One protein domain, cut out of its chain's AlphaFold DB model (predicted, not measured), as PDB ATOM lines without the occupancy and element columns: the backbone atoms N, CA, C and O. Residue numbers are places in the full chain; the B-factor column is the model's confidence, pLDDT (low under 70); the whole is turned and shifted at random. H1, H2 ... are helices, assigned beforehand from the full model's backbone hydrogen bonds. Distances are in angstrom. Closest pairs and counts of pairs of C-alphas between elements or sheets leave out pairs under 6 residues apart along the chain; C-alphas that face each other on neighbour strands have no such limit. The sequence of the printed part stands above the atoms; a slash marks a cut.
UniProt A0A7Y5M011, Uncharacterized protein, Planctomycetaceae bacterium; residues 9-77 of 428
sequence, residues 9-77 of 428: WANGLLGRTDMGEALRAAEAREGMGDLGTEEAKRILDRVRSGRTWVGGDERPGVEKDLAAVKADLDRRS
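AT A GLANCE: This is residues 9 to 77 of the 428 residues of an uncharacterized protein of Planctomycetaceae bacterium (UniProt A0A7Y5M011). The longest helix, H4, packs with the shorter H2 and H3 in a small cluster, where H3 crosses H4. The little helix H1 lies at one end, apart from these three. The printed part has 69 residues and four named helices, H1 to H4 in chain order, with no named strand: all helix. It is compact, with a radius of gyration of the C-alphas of 12.2 A, and a rod of 39 by 19 by 16 A.

IN THESE COORDINATES: H4, residues 59 to 77, is 26.5 A long and ends at C-alpha 77 (-23.383, -39.177, -27.954). H3 is residues 38 to 48, 15.2 A; H2 residues 20 to 27, 10.4 A; H1 residues 9 to 13, 6.4 A, from C-alpha 9 (-25.678, -16.609, -58.688).

HOW THE PARTS SIT: H4 touches H3 with residues 62 to 69 alone, only just about perpendicular at 72 degrees; the closest C-alphas, of Glu 39 and Asp 65, are 5.1 A apart. H4 touches H2 with residues 66 to 70 alone, the same way at a shallow tilt of 32 degrees, only just short of steep; the closest C-alphas are those of Ala 26 and Lys 70, 7.1 A. H2 and H3 touch at a steep tilt of 56 degrees, opposite ways, closest at the C-alphas of Leu 23 and Val 47, 6.4 A. In H1, H2, H3 and H4 every O i to N i+4 pair is within hydrogen-bond range.

THE WHOLE: The C-alphas farthest apart, of Leu 13 and Ser 77, are 39.4 A apart. The printed part has no cut, its three links are short, and no printed residue is under 70 in pLDDT.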
ATOM      1  N   TRP A   9     -26.122 -16.703 -57.298       81.69
ATOM      2  CA  TRP A   9     -25.678 -16.609 -58.688       81.69
ATOM      3  C   TRP A   9     -24.203 -16.195 -58.802       81.69
ATOM      4  O   TRP A   9     -23.433 -16.836 -59.516       81.69
ATOM      5  N   ALA A  10     -23.783 -15.174 -58.049       80.06
ATOM      6  CA  ALA A  10     -22.395 -14.710 -58.051       80.06
ATOM      7  C   ALA A  10     -21.441 -15.763 -57.464       80.06
ATOM      8  O   ALA A  10     -20.348 -15.969 -57.985       80.06
ATOM      9  N   ASN A  11     -21.861 -16.470 -56.411       82.62
ATOM     10  CA  ASN A  11     -21.060 -17.544 -55.828       82.62
ATOM     11  C   ASN A  11     -20.948 -18.762 -56.761       82.62
ATOM     12  O   ASN A  11     -19.861 -19.330 -56.874       82.62
ATOM     13  N   GLY A  12     -22.013 -19.098 -57.497       76.94
ATOM     14  CA  GLY A  12     -21.980 -20.133 -58.534       76.94
ATOM     15  C   GLY A  12     -20.995 -19.817 -59.665       76.94
ATOM     16  O   GLY A  12     -20.226 -20.688 -60.067       76.94
ATOM     17  N   LEU A  13     -20.934 -18.558 -60.122       82.31
ATOM     18  CA  LEU A  13     -19.953 -18.114 -61.126       82.31
ATOM     19  C   LEU A  13     -18.500 -18.172 -60.633       82.31
ATOM     20  O   LEU A  13     -17.587 -18.350 -61.435       82.31
ATOM     21  N   LEU A  14     -18.287 -18.042 -59.324       83.06
ATOM     22  CA  LEU A  14     -16.973 -18.152 -58.686       83.06
ATOM     23  C   LEU A  14     -16.606 -19.601 -58.314       83.06
ATOM     24  O   LEU A  14     -15.609 -19.812 -57.625       83.06
ATOM     25  N   GLY A  15     -17.407 -20.593 -58.725       84.50
ATOM     26  CA  GLY A  15     -17.173 -22.007 -58.418       84.50
ATOM     27  C   GLY A  15     -17.302 -22.351 -56.931       84.50
ATOM     28  O   GLY A  15     -16.732 -23.342 -56.474       84.50
ATOM     29  N   ARG A  16     -18.013 -21.527 -56.152       88.38
ATOM     30  CA  ARG A  16     -18.227 -21.749 -54.717       88.38
ATOM     31  C   ARG A  16     -19.432 -22.660 -54.491       88.38
ATOM     32  O   ARG A  16     -20.436 -22.562 -55.192       88.38
ATOM     33  N   THR A  17     -19.341 -23.521 -53.485       90.31
ATOM     34  CA  THR A  17     -20.417 -24.436 -53.074       90.31
ATOM     35  C   THR A  17     -21.097 -23.898 -51.817       90.31
ATOM     36  O   THR A  17     -20.404 -23.512 -50.877       90.31
ATOM     37  N   ASP A  18     -22.431 -23.882 -51.778       91.12
ATOM     38  CA  ASP A  18     -23.173 -23.594 -50.545       91.12
ATOM     39  C   ASP A  18     -23.088 -24.798 -49.601       91.12
ATOM     40  O   ASP A  18     -23.570 -25.889 -49.907       91.12
ATOM     41  N   MET A  19     -22.444 -24.601 -48.456       91.62
ATOM     42  CA  MET A  19     -22.310 -25.584 -47.379       91.62
ATOM     43  C   MET A  19     -23.182 -25.220 -46.169       91.62
ATOM     44  O   MET A  19     -23.068 -25.838 -45.111       91.62
ATOM     45  N   GLY A  20     -24.050 -24.212 -46.293       90.50
ATOM     46  CA  GLY A  20     -24.810 -23.640 -45.188       90.50
ATOM     47  C   GLY A  20     -25.717 -24.636 -44.474       90.50
ATOM     48  O   GLY A  20     -25.830 -24.569 -43.253       90.50
ATOM     49  N   GLU A  21     -26.331 -25.573 -45.197       91.00
ATOM     50  CA  GLU A  21     -27.131 -26.641 -44.586       91.00
ATOM     51  C   GLU A  21     -26.271 -27.555 -43.704       91.00
ATOM     52  O   GLU A  21     -26.584 -27.731 -42.531       91.00
ATOM     53  N   ALA A  22     -25.149 -28.064 -44.223       89.31
ATOM     54  CA  ALA A  22     -24.257 -28.952 -43.478       89.31
ATOM     55  C   ALA A  22     -23.625 -28.260 -42.257       89.31
ATOM     56  O   ALA A  22     -23.540 -28.850 -41.179       89.31
ATOM     57  N   LEU A  23     -23.224 -26.993 -42.407       90.25
ATOM     58  CA  LEU A  23     -22.642 -26.189 -41.330       90.25
ATOM     59  C   LEU A  23     -23.656 -25.912 -40.209       90.25
ATOM     60  O   LEU A  23     -23.334 -26.096 -39.036       90.25
ATOM     61  N   ARG A  24     -24.896 -25.530 -40.552       90.56
ATOM     62  CA  ARG A  24     -25.970 -25.324 -39.563       90.56
ATOM     63  C   ARG A  24     -26.427 -26.633 -38.926       90.56
ATOM     64  O   ARG A  24     -26.699 -26.654 -37.732       90.56
ATOM     65  N   ALA A  25     -26.475 -27.722 -39.693       88.00
ATOM     66  CA  ALA A  25     -26.782 -29.043 -39.157       88.00
ATOM     67  C   ALA A  25     -25.740 -29.481 -38.119       88.00
ATOM     68  O   ALA A  25     -26.123 -30.022 -37.088       88.00
ATOM     69  N   ALA A  26     -24.448 -29.211 -38.354       86.81
ATOM     70  CA  ALA A  26     -23.387 -29.469 -37.380       86.81
ATOM     71  C   ALA A  26     -23.500 -28.575 -36.132       86.81
ATOM     72  O   ALA A  26     -23.383 -29.085 -35.021       86.81
ATOM     73  N   GLU A  27     -23.779 -27.273 -36.295       89.38
ATOM     74  CA  GLU A  27     -23.993 -26.345 -35.170       89.38
ATOM     75  C   GLU A  27     -25.179 -26.754 -34.286       89.38
ATOM     76  O   GLU A  27     -25.090 -26.687 -33.062       89.38
ATOM     77  N   ALA A  28     -26.273 -27.209 -34.900       87.81
ATOM     78  CA  ALA A  28     -27.496 -27.592 -34.203       87.81
ATOM     79  C   ALA A  28     -27.382 -28.909 -33.413       87.81
ATOM     80  O   ALA A  28     -28.308 -29.253 -32.674       87.81
ATOM     81  N   ARG A  29     -26.288 -29.670 -33.558       85.81
ATOM     82  CA  ARG A  29     -26.094 -30.906 -32.791       85.81
ATOM     83  C   ARG A  29     -25.778 -30.590 -31.331       85.81
ATOM     84  O   ARG A  29     -24.922 -29.765 -31.015       85.81
ATOM     85  N   GLU A  30     -26.442 -31.314 -30.438       82.44
ATOM     86  CA  GLU A  30     -26.190 -31.248 -29.001       82.44
ATOM     87  C   GLU A  30     -24.705 -31.505 -28.687       82.44
ATOM     88  O   GLU A  30     -24.100 -32.440 -29.211       82.44
ATOM     89  N   GLY A  31     -24.107 -30.657 -27.845       77.75
ATOM     90  CA  GLY A  31     -22.704 -30.768 -27.433       77.75
ATOM     91  C   GLY A  31     -21.679 -30.091 -28.352       77.75
ATOM     92  O   GLY A  31     -20.498 -30.077 -28.005       77.75
ATOM     93  N   MET A  32     -22.087 -29.480 -29.476       85.62
ATOM     94  CA  MET A  32     -21.178 -28.747 -30.379       85.62
ATOM     95  C   MET A  32     -20.417 -27.615 -29.668       85.62
ATOM     96  O   MET A  32     -19.212 -27.452 -29.863       85.62
ATOM     97  N   GLY A  33     -21.103 -26.853 -28.810       80.25
ATOM     98  CA  GLY A  33     -20.497 -25.762 -28.037       80.25
ATOM     99  C   GLY A  33     -19.429 -26.225 -27.039       80.25
ATOM    100  O   GLY A  33     -18.512 -25.466 -26.732       80.25
ATOM    101  N   ASP A  34     -19.499 -27.486 -26.610       81.25
ATOM    102  CA  ASP A  34     -18.629 -28.071 -25.585       81.25
ATOM    103  C   ASP A  34     -17.475 -28.896 -26.182       81.25
ATOM    104  O   ASP A  34     -16.692 -29.507 -25.445       81.25
ATOM    105  N   LEU A  35     -17.359 -28.967 -27.517       80.69
ATOM    106  CA  LEU A  35     -16.307 -29.747 -28.177       80.69
ATOM    107  C   LEU A  35     -14.910 -29.202 -27.874       80.69
ATOM    108  O   LEU A  35     -14.002 -29.984 -27.602       80.69
ATOM    109  N   GLY A  36     -14.729 -27.880 -27.916       80.69
ATOM    110  CA  GLY A  36     -13.451 -27.216 -27.628       80.69
ATOM    111  C   GLY A  36     -12.316 -27.473 -28.637       80.69
ATOM    112  O   GLY A  36     -11.277 -26.826 -28.535       80.69
ATOM    113  N   THR A  37     -12.511 -28.363 -29.619       84.69
ATOM    114  CA  THR A  37     -11.561 -28.674 -30.703       84.69
ATOM    115  C   THR A  37     -11.409 -27.511 -31.682       84.69
ATOM    116  O   THR A  37     -12.363 -26.759 -31.900       84.69
ATOM    117  N   GLU A  38     -10.254 -27.397 -32.336       89.56
ATOM    118  CA  GLU A  38     -10.004 -26.353 -33.336       89.56
ATOM    119  C   GLU A  38     -10.929 -26.483 -34.558       89.56
ATOM    120  O   GLU A  38     -11.396 -25.478 -35.088       89.56
ATOM    121  N   GLU A  39     -11.266 -27.708 -34.960       92.62
ATOM    122  CA  GLU A  39     -12.237 -28.028 -36.013       92.62
ATOM    123  C   GLU A  39     -13.615 -27.445 -35.665       92.62
ATOM    124  O   GLU A  39     -14.192 -26.683 -36.442       92.62
ATOM    125  N   ALA A  40     -14.119 -27.723 -34.458       89.44
ATOM    126  CA  ALA A  40     -15.393 -27.184 -33.983       89.44
ATOM    127  C   ALA A  40     -15.398 -25.649 -33.911       89.44
ATOM    128  O   ALA A  40     -16.378 -25.028 -34.326       89.44
ATOM    129  N   LYS A  41     -14.304 -25.027 -33.443       92.44
ATOM    130  CA  LYS A  41     -14.165 -23.559 -33.430       92.44
ATOM    131  C   LYS A  41     -14.249 -22.984 -34.844       92.44
ATOM    132  O   LYS A  41     -15.037 -22.070 -35.073       92.44
ATOM    133  N   ARG A  42     -13.520 -23.564 -35.810       93.31
ATOM    134  CA  ARG A  42     -13.559 -23.137 -37.223       93.31
ATOM    135  C   ARG A  42     -14.960 -23.258 -37.829       93.31
ATOM    136  O   ARG A  42     -15.377 -22.359 -38.561       93.31
ATOM    137  N   ILE A  43     -15.694 -24.330 -37.522       92.00
ATOM    138  CA  ILE A  43     -17.078 -24.522 -37.988       92.00
ATOM    139  C   ILE A  43     -18.026 -23.493 -37.354       92.00
ATOM    140  O   ILE A  43     -18.758 -22.823 -38.085       92.00
ATOM    141  N   LEU A  44     -17.973 -23.299 -36.032       91.19
ATOM    142  CA  LEU A  44     -18.800 -22.309 -35.326       91.19
ATOM    143  C   LEU A  44     -18.530 -20.885 -35.823       91.19
ATOM    144  O   LEU A  44     -19.466 -20.130 -36.082       91.19
ATOM    145  N   ASP A  45     -17.264 -20.526 -36.026       92.19
ATOM    146  CA  ASP A  45     -16.888 -19.211 -36.540       92.19
ATOM    147  C   ASP A  45     -17.400 -18.988 -37.967       92.19
ATOM    148  O   ASP A  45     -17.836 -17.885 -38.307       92.19
ATOM    149  N   ARG A  46     -17.397 -20.021 -38.820       91.50
ATOM    150  CA  ARG A  46     -17.983 -19.937 -40.170       91.50
ATOM    151  C   ARG A  46     -19.483 -19.705 -40.129       91.50
ATOM    152  O   ARG A  46     -19.959 -18.819 -40.840       91.50
ATOM    153  N   VAL A  47     -20.206 -20.453 -39.296       89.12
ATOM    154  CA  VAL A  47     -21.659 -20.294 -39.168       89.12
ATOM    155  C   VAL A  47     -22.001 -18.900 -38.643       89.12
ATOM    156  O   VAL A  47     -22.777 -18.183 -39.276       89.12
ATOM    157  N   ARG A  48     -21.333 -18.457 -37.571       90.00
ATOM    158  CA  ARG A  48     -21.537 -17.132 -36.953       90.00
ATOM    159  C   ARG A  48     -21.176 -15.969 -37.873       90.00
ATOM    160  O   ARG A  48     -21.832 -14.934 -37.833       90.00
ATOM    161  N   SER A  49     -20.149 -16.133 -38.708       87.94
ATOM    162  CA  SER A  49     -19.752 -15.124 -39.702       87.94
ATOM    163  C   SER A  49     -20.579 -15.167 -40.992       87.94
ATOM    164  O   SER A  49     -20.326 -14.373 -41.896       87.94
ATOM    165  N   GLY A  50     -21.541 -16.091 -41.119       85.56
ATOM    166  CA  GLY A  50     -22.359 -16.249 -42.326       85.56
ATOM    167  C   GLY A  50     -21.587 -16.757 -43.551       85.56
ATOM    168  O   GLY A  50     -22.120 -16.742 -44.663       85.56
ATOM    169  N   ARG A  51     -20.345 -17.235 -43.376       86.88
ATOM    170  CA  ARG A  51     -19.465 -17.734 -44.450       86.88
ATOM    171  C   ARG A  51     -19.837 -19.164 -44.851       86.88
ATOM    172  O   ARG A  51     -19.113 -20.116 -44.569       86.88
ATOM    173  N   THR A  52     -20.998 -19.289 -45.487       87.31
ATOM    174  CA  THR A  52     -21.608 -20.565 -45.903       87.31
ATOM    175  C   THR A  52     -21.195 -21.015 -47.303       87.31
ATOM    176  O   THR A  52     -21.192 -22.211 -47.578       87.31
ATOM    177  N   TRP A  53     -20.778 -20.085 -48.164       89.62
ATOM    178  CA  TRP A  53     -20.252 -20.374 -49.497       89.62
ATOM    179  C   TRP A  53     -18.744 -20.620 -49.446       89.62
ATOM    180  O   TRP A  53     -17.989 -19.749 -49.017       89.62
ATOM    181  N   VAL A  54     -18.312 -21.793 -49.907       89.75
ATOM    182  CA  VAL A  54     -16.931 -22.281 -49.778       89.75
ATOM    183  C   VAL A  54     -16.295 -22.432 -51.159       89.75
ATOM    184  O   VAL A  54     -16.908 -22.998 -52.066       89.75
ATOM    185  N   GLY A  55     -15.080 -21.907 -51.337       90.06
ATOM    186  CA  GLY A  55     -14.332 -22.035 -52.596       90.06
ATOM    187  C   GLY A  55     -13.848 -23.463 -52.864       90.06
ATOM    188  O   GLY A  55     -13.706 -24.255 -51.934       90.06
ATOM    189  N   GLY A  56     -13.553 -23.788 -54.128       87.06
ATOM    190  CA  GLY A  56     -13.082 -25.124 -54.528       87.06
ATOM    191  C   GLY A  56     -11.864 -25.618 -53.734       87.06
ATOM    192  O   GLY A  56     -11.877 -26.745 -53.252       87.06
ATOM    193  N   ASP A  57     -10.874 -24.751 -53.507       89.81
ATOM    194  CA  ASP A  57      -9.650 -25.089 -52.759       89.81
ATOM    195  C   ASP A  57      -9.876 -25.208 -51.240       89.81
ATOM    196  O   ASP A  57      -9.125 -25.870 -50.528       89.81
ATOM    197  N   GLU A  58     -10.925 -24.568 -50.725       89.38
ATOM    198  CA  GLU A  58     -11.260 -24.518 -49.298       89.38
ATOM    199  C   GLU A  58     -12.178 -25.681 -48.886       89.38
ATOM    200  O   GLU A  58     -12.147 -26.147 -47.741       89.38
ATOM    201  N   ARG A  59     -12.980 -26.178 -49.834       90.25
ATOM    202  CA  ARG A  59     -14.004 -27.203 -49.622       90.25
ATOM    203  C   ARG A  59     -13.469 -28.490 -48.982       90.25
ATOM    204  O   ARG A  59     -14.072 -28.899 -47.991       90.25
ATOM    205  N   PRO A  60     -12.347 -29.091 -49.425       92.38
ATOM    206  CA  PRO A  60     -11.820 -30.296 -48.782       92.38
ATOM    207  C   PRO A  60     -11.476 -30.087 -47.301       92.38
ATOM    208  O   PRO A  60     -11.665 -30.988 -46.485       92.38
ATOM    209  N   GLY A  61     -10.999 -28.892 -46.936       93.19
ATOM    210  CA  GLY A  61     -10.714 -28.537 -45.545       93.19
ATOM    211  C   GLY A  61     -11.986 -28.445 -44.701       93.19
ATOM    212  O   GLY A  61     -12.038 -29.001 -43.607       93.19
ATOM    213  N   VAL A  62     -13.034 -27.810 -45.233       91.12
ATOM    214  CA  VAL A  62     -14.333 -27.690 -44.546       91.12
ATOM    215  C   VAL A  62     -15.033 -29.045 -44.416       91.12
ATOM    216  O   VAL A  62     -15.570 -29.348 -43.355       91.12
ATOM    217  N   GLU A  63     -14.996 -29.887 -45.451       93.69
ATOM    218  CA  GLU A  63     -15.547 -31.249 -45.400       93.69
ATOM    219  C   GLU A  63     -14.801 -32.122 -44.381       93.69
ATOM    220  O   GLU A  63     -15.434 -32.868 -43.630       93.69
ATOM    221  N   LYS A  64     -13.471 -31.988 -44.287       93.38
ATOM    222  CA  LYS A  64     -12.662 -32.662 -43.262       93.38
ATOM    223  C   LYS A  64     -13.031 -32.204 -41.848       93.38
ATOM    224  O   LYS A  64     -13.210 -33.052 -40.976       93.38
ATOM    225  N   ASP A  65     -13.170 -30.897 -41.626       93.06
ATOM    226  CA  ASP A  65     -13.576 -30.339 -40.330       93.06
ATOM    227  C   ASP A  65     -14.988 -30.814 -39.941       93.06
ATOM    228  O   ASP A  65     -15.206 -31.251 -38.811       93.06
ATOM    229  N   LEU A  66     -15.937 -30.809 -40.885       91.25
ATOM    230  CA  LEU A  66     -17.294 -31.333 -40.684       91.25
ATOM    231  C   LEU A  66     -17.293 -32.827 -40.344       91.25
ATOM    232  O   LEU A  66     -18.011 -33.247 -39.435       91.25
ATOM    233  N   ALA A  67     -16.490 -33.633 -41.043       88.75
ATOM    234  CA  ALA A  67     -16.364 -35.061 -40.766       88.75
ATOM    235  C   ALA A  67     -15.762 -35.323 -39.376       88.75
ATOM    236  O   ALA A  67     -16.259 -36.186 -38.653       88.75
ATOM    237  N   ALA A  68     -14.744 -34.554 -38.977       85.06
ATOM    238  CA  ALA A  68     -14.129 -34.650 -37.656       85.06
ATOM    239  C   ALA A  68     -15.108 -34.259 -36.537       85.06
ATOM    240  O   ALA A  68     -15.287 -35.018 -35.586       85.06
ATOM    241  N   VAL A  69     -15.812 -33.131 -36.689       87.69
ATOM    242  CA  VAL A  69     -16.856 -32.681 -35.751       87.69
ATOM    243  C   VAL A  69     -17.972 -33.714 -35.640       87.69
ATOM    244  O   VAL A  69     -18.396 -34.050 -34.535       87.69
ATOM    245  N   LYS A  70     -18.435 -34.258 -36.771       86.25
ATOM    246  CA  LYS A  70     -19.446 -35.316 -36.779       86.25
ATOM    247  C   LYS A  70     -18.966 -36.538 -35.995       86.25
ATOM    248  O   LYS A  70     -19.703 -36.999 -35.132       86.25
ATOM    249  N   ALA A  71     -17.748 -37.011 -36.256       80.69
ATOM    250  CA  ALA A  71     -17.177 -38.164 -35.566       80.69
ATOM    251  C   ALA A  71     -17.032 -37.934 -34.051       80.69
ATOM    252  O   ALA A  71     -17.326 -38.832 -33.265       80.69
ATOM    253  N   ASP A  72     -16.622 -36.737 -33.627       79.31
ATOM    254  CA  ASP A  72     -16.495 -36.390 -32.208       79.31
ATOM    255  C   ASP A  72     -17.850 -36.275 -31.503       79.31
ATOM    256  O   ASP A  72     -17.996 -36.731 -30.368       79.31
ATOM    257  N   LEU A  73     -18.857 -35.702 -32.165       81.38
ATOM    258  CA  LEU A  73     -20.221 -35.628 -31.634       81.38
ATOM    259  C   LEU A  73     -20.876 -37.004 -31.567       81.38
ATOM    260  O   LEU A  73     -21.477 -37.330 -30.547       81.38
ATOM    261  N   ASP A  74     -20.705 -37.825 -32.607       79.88
ATOM    262  CA  ASP A  74     -21.156 -39.218 -32.613       79.88
ATOM    263  C   ASP A  74     -20.515 -39.966 -31.432       79.88
ATOM    264  O   ASP A  74     -21.225 -40.558 -30.620       79.88
ATOM    265  N   ARG A  75     -19.198 -39.808 -31.231       71.25
ATOM    266  CA  ARG A  75     -18.475 -40.380 -30.086       71.25
ATOM    267  C   ARG A  75     -18.996 -39.873 -28.741       71.25
ATOM    268  O   ARG A  75     -19.140 -40.663 -27.823       71.25
ATOM    269  N   ARG A  76     -19.284 -38.578 -28.586       74.69
ATOM    270  CA  ARG A  76     -19.803 -38.016 -27.320       74.69
ATOM    271  C   ARG A  76     -21.248 -38.392 -27.038       74.69
ATOM    272  O   ARG A  76     -21.641 -38.430 -25.871       74.69
ATOM    273  N   SER A  77     -22.029 -38.647 -28.081       73.56
ATOM    274  CA  SER A  77     -23.383 -39.177 -27.954       73.56
ATOM    275  C   SER A  77     -23.394 -40.664 -27.598       73.56
ATOM    276  O   SER A  77     -24.380 -41.127 -27.030       73.56
TER     277      SER A  77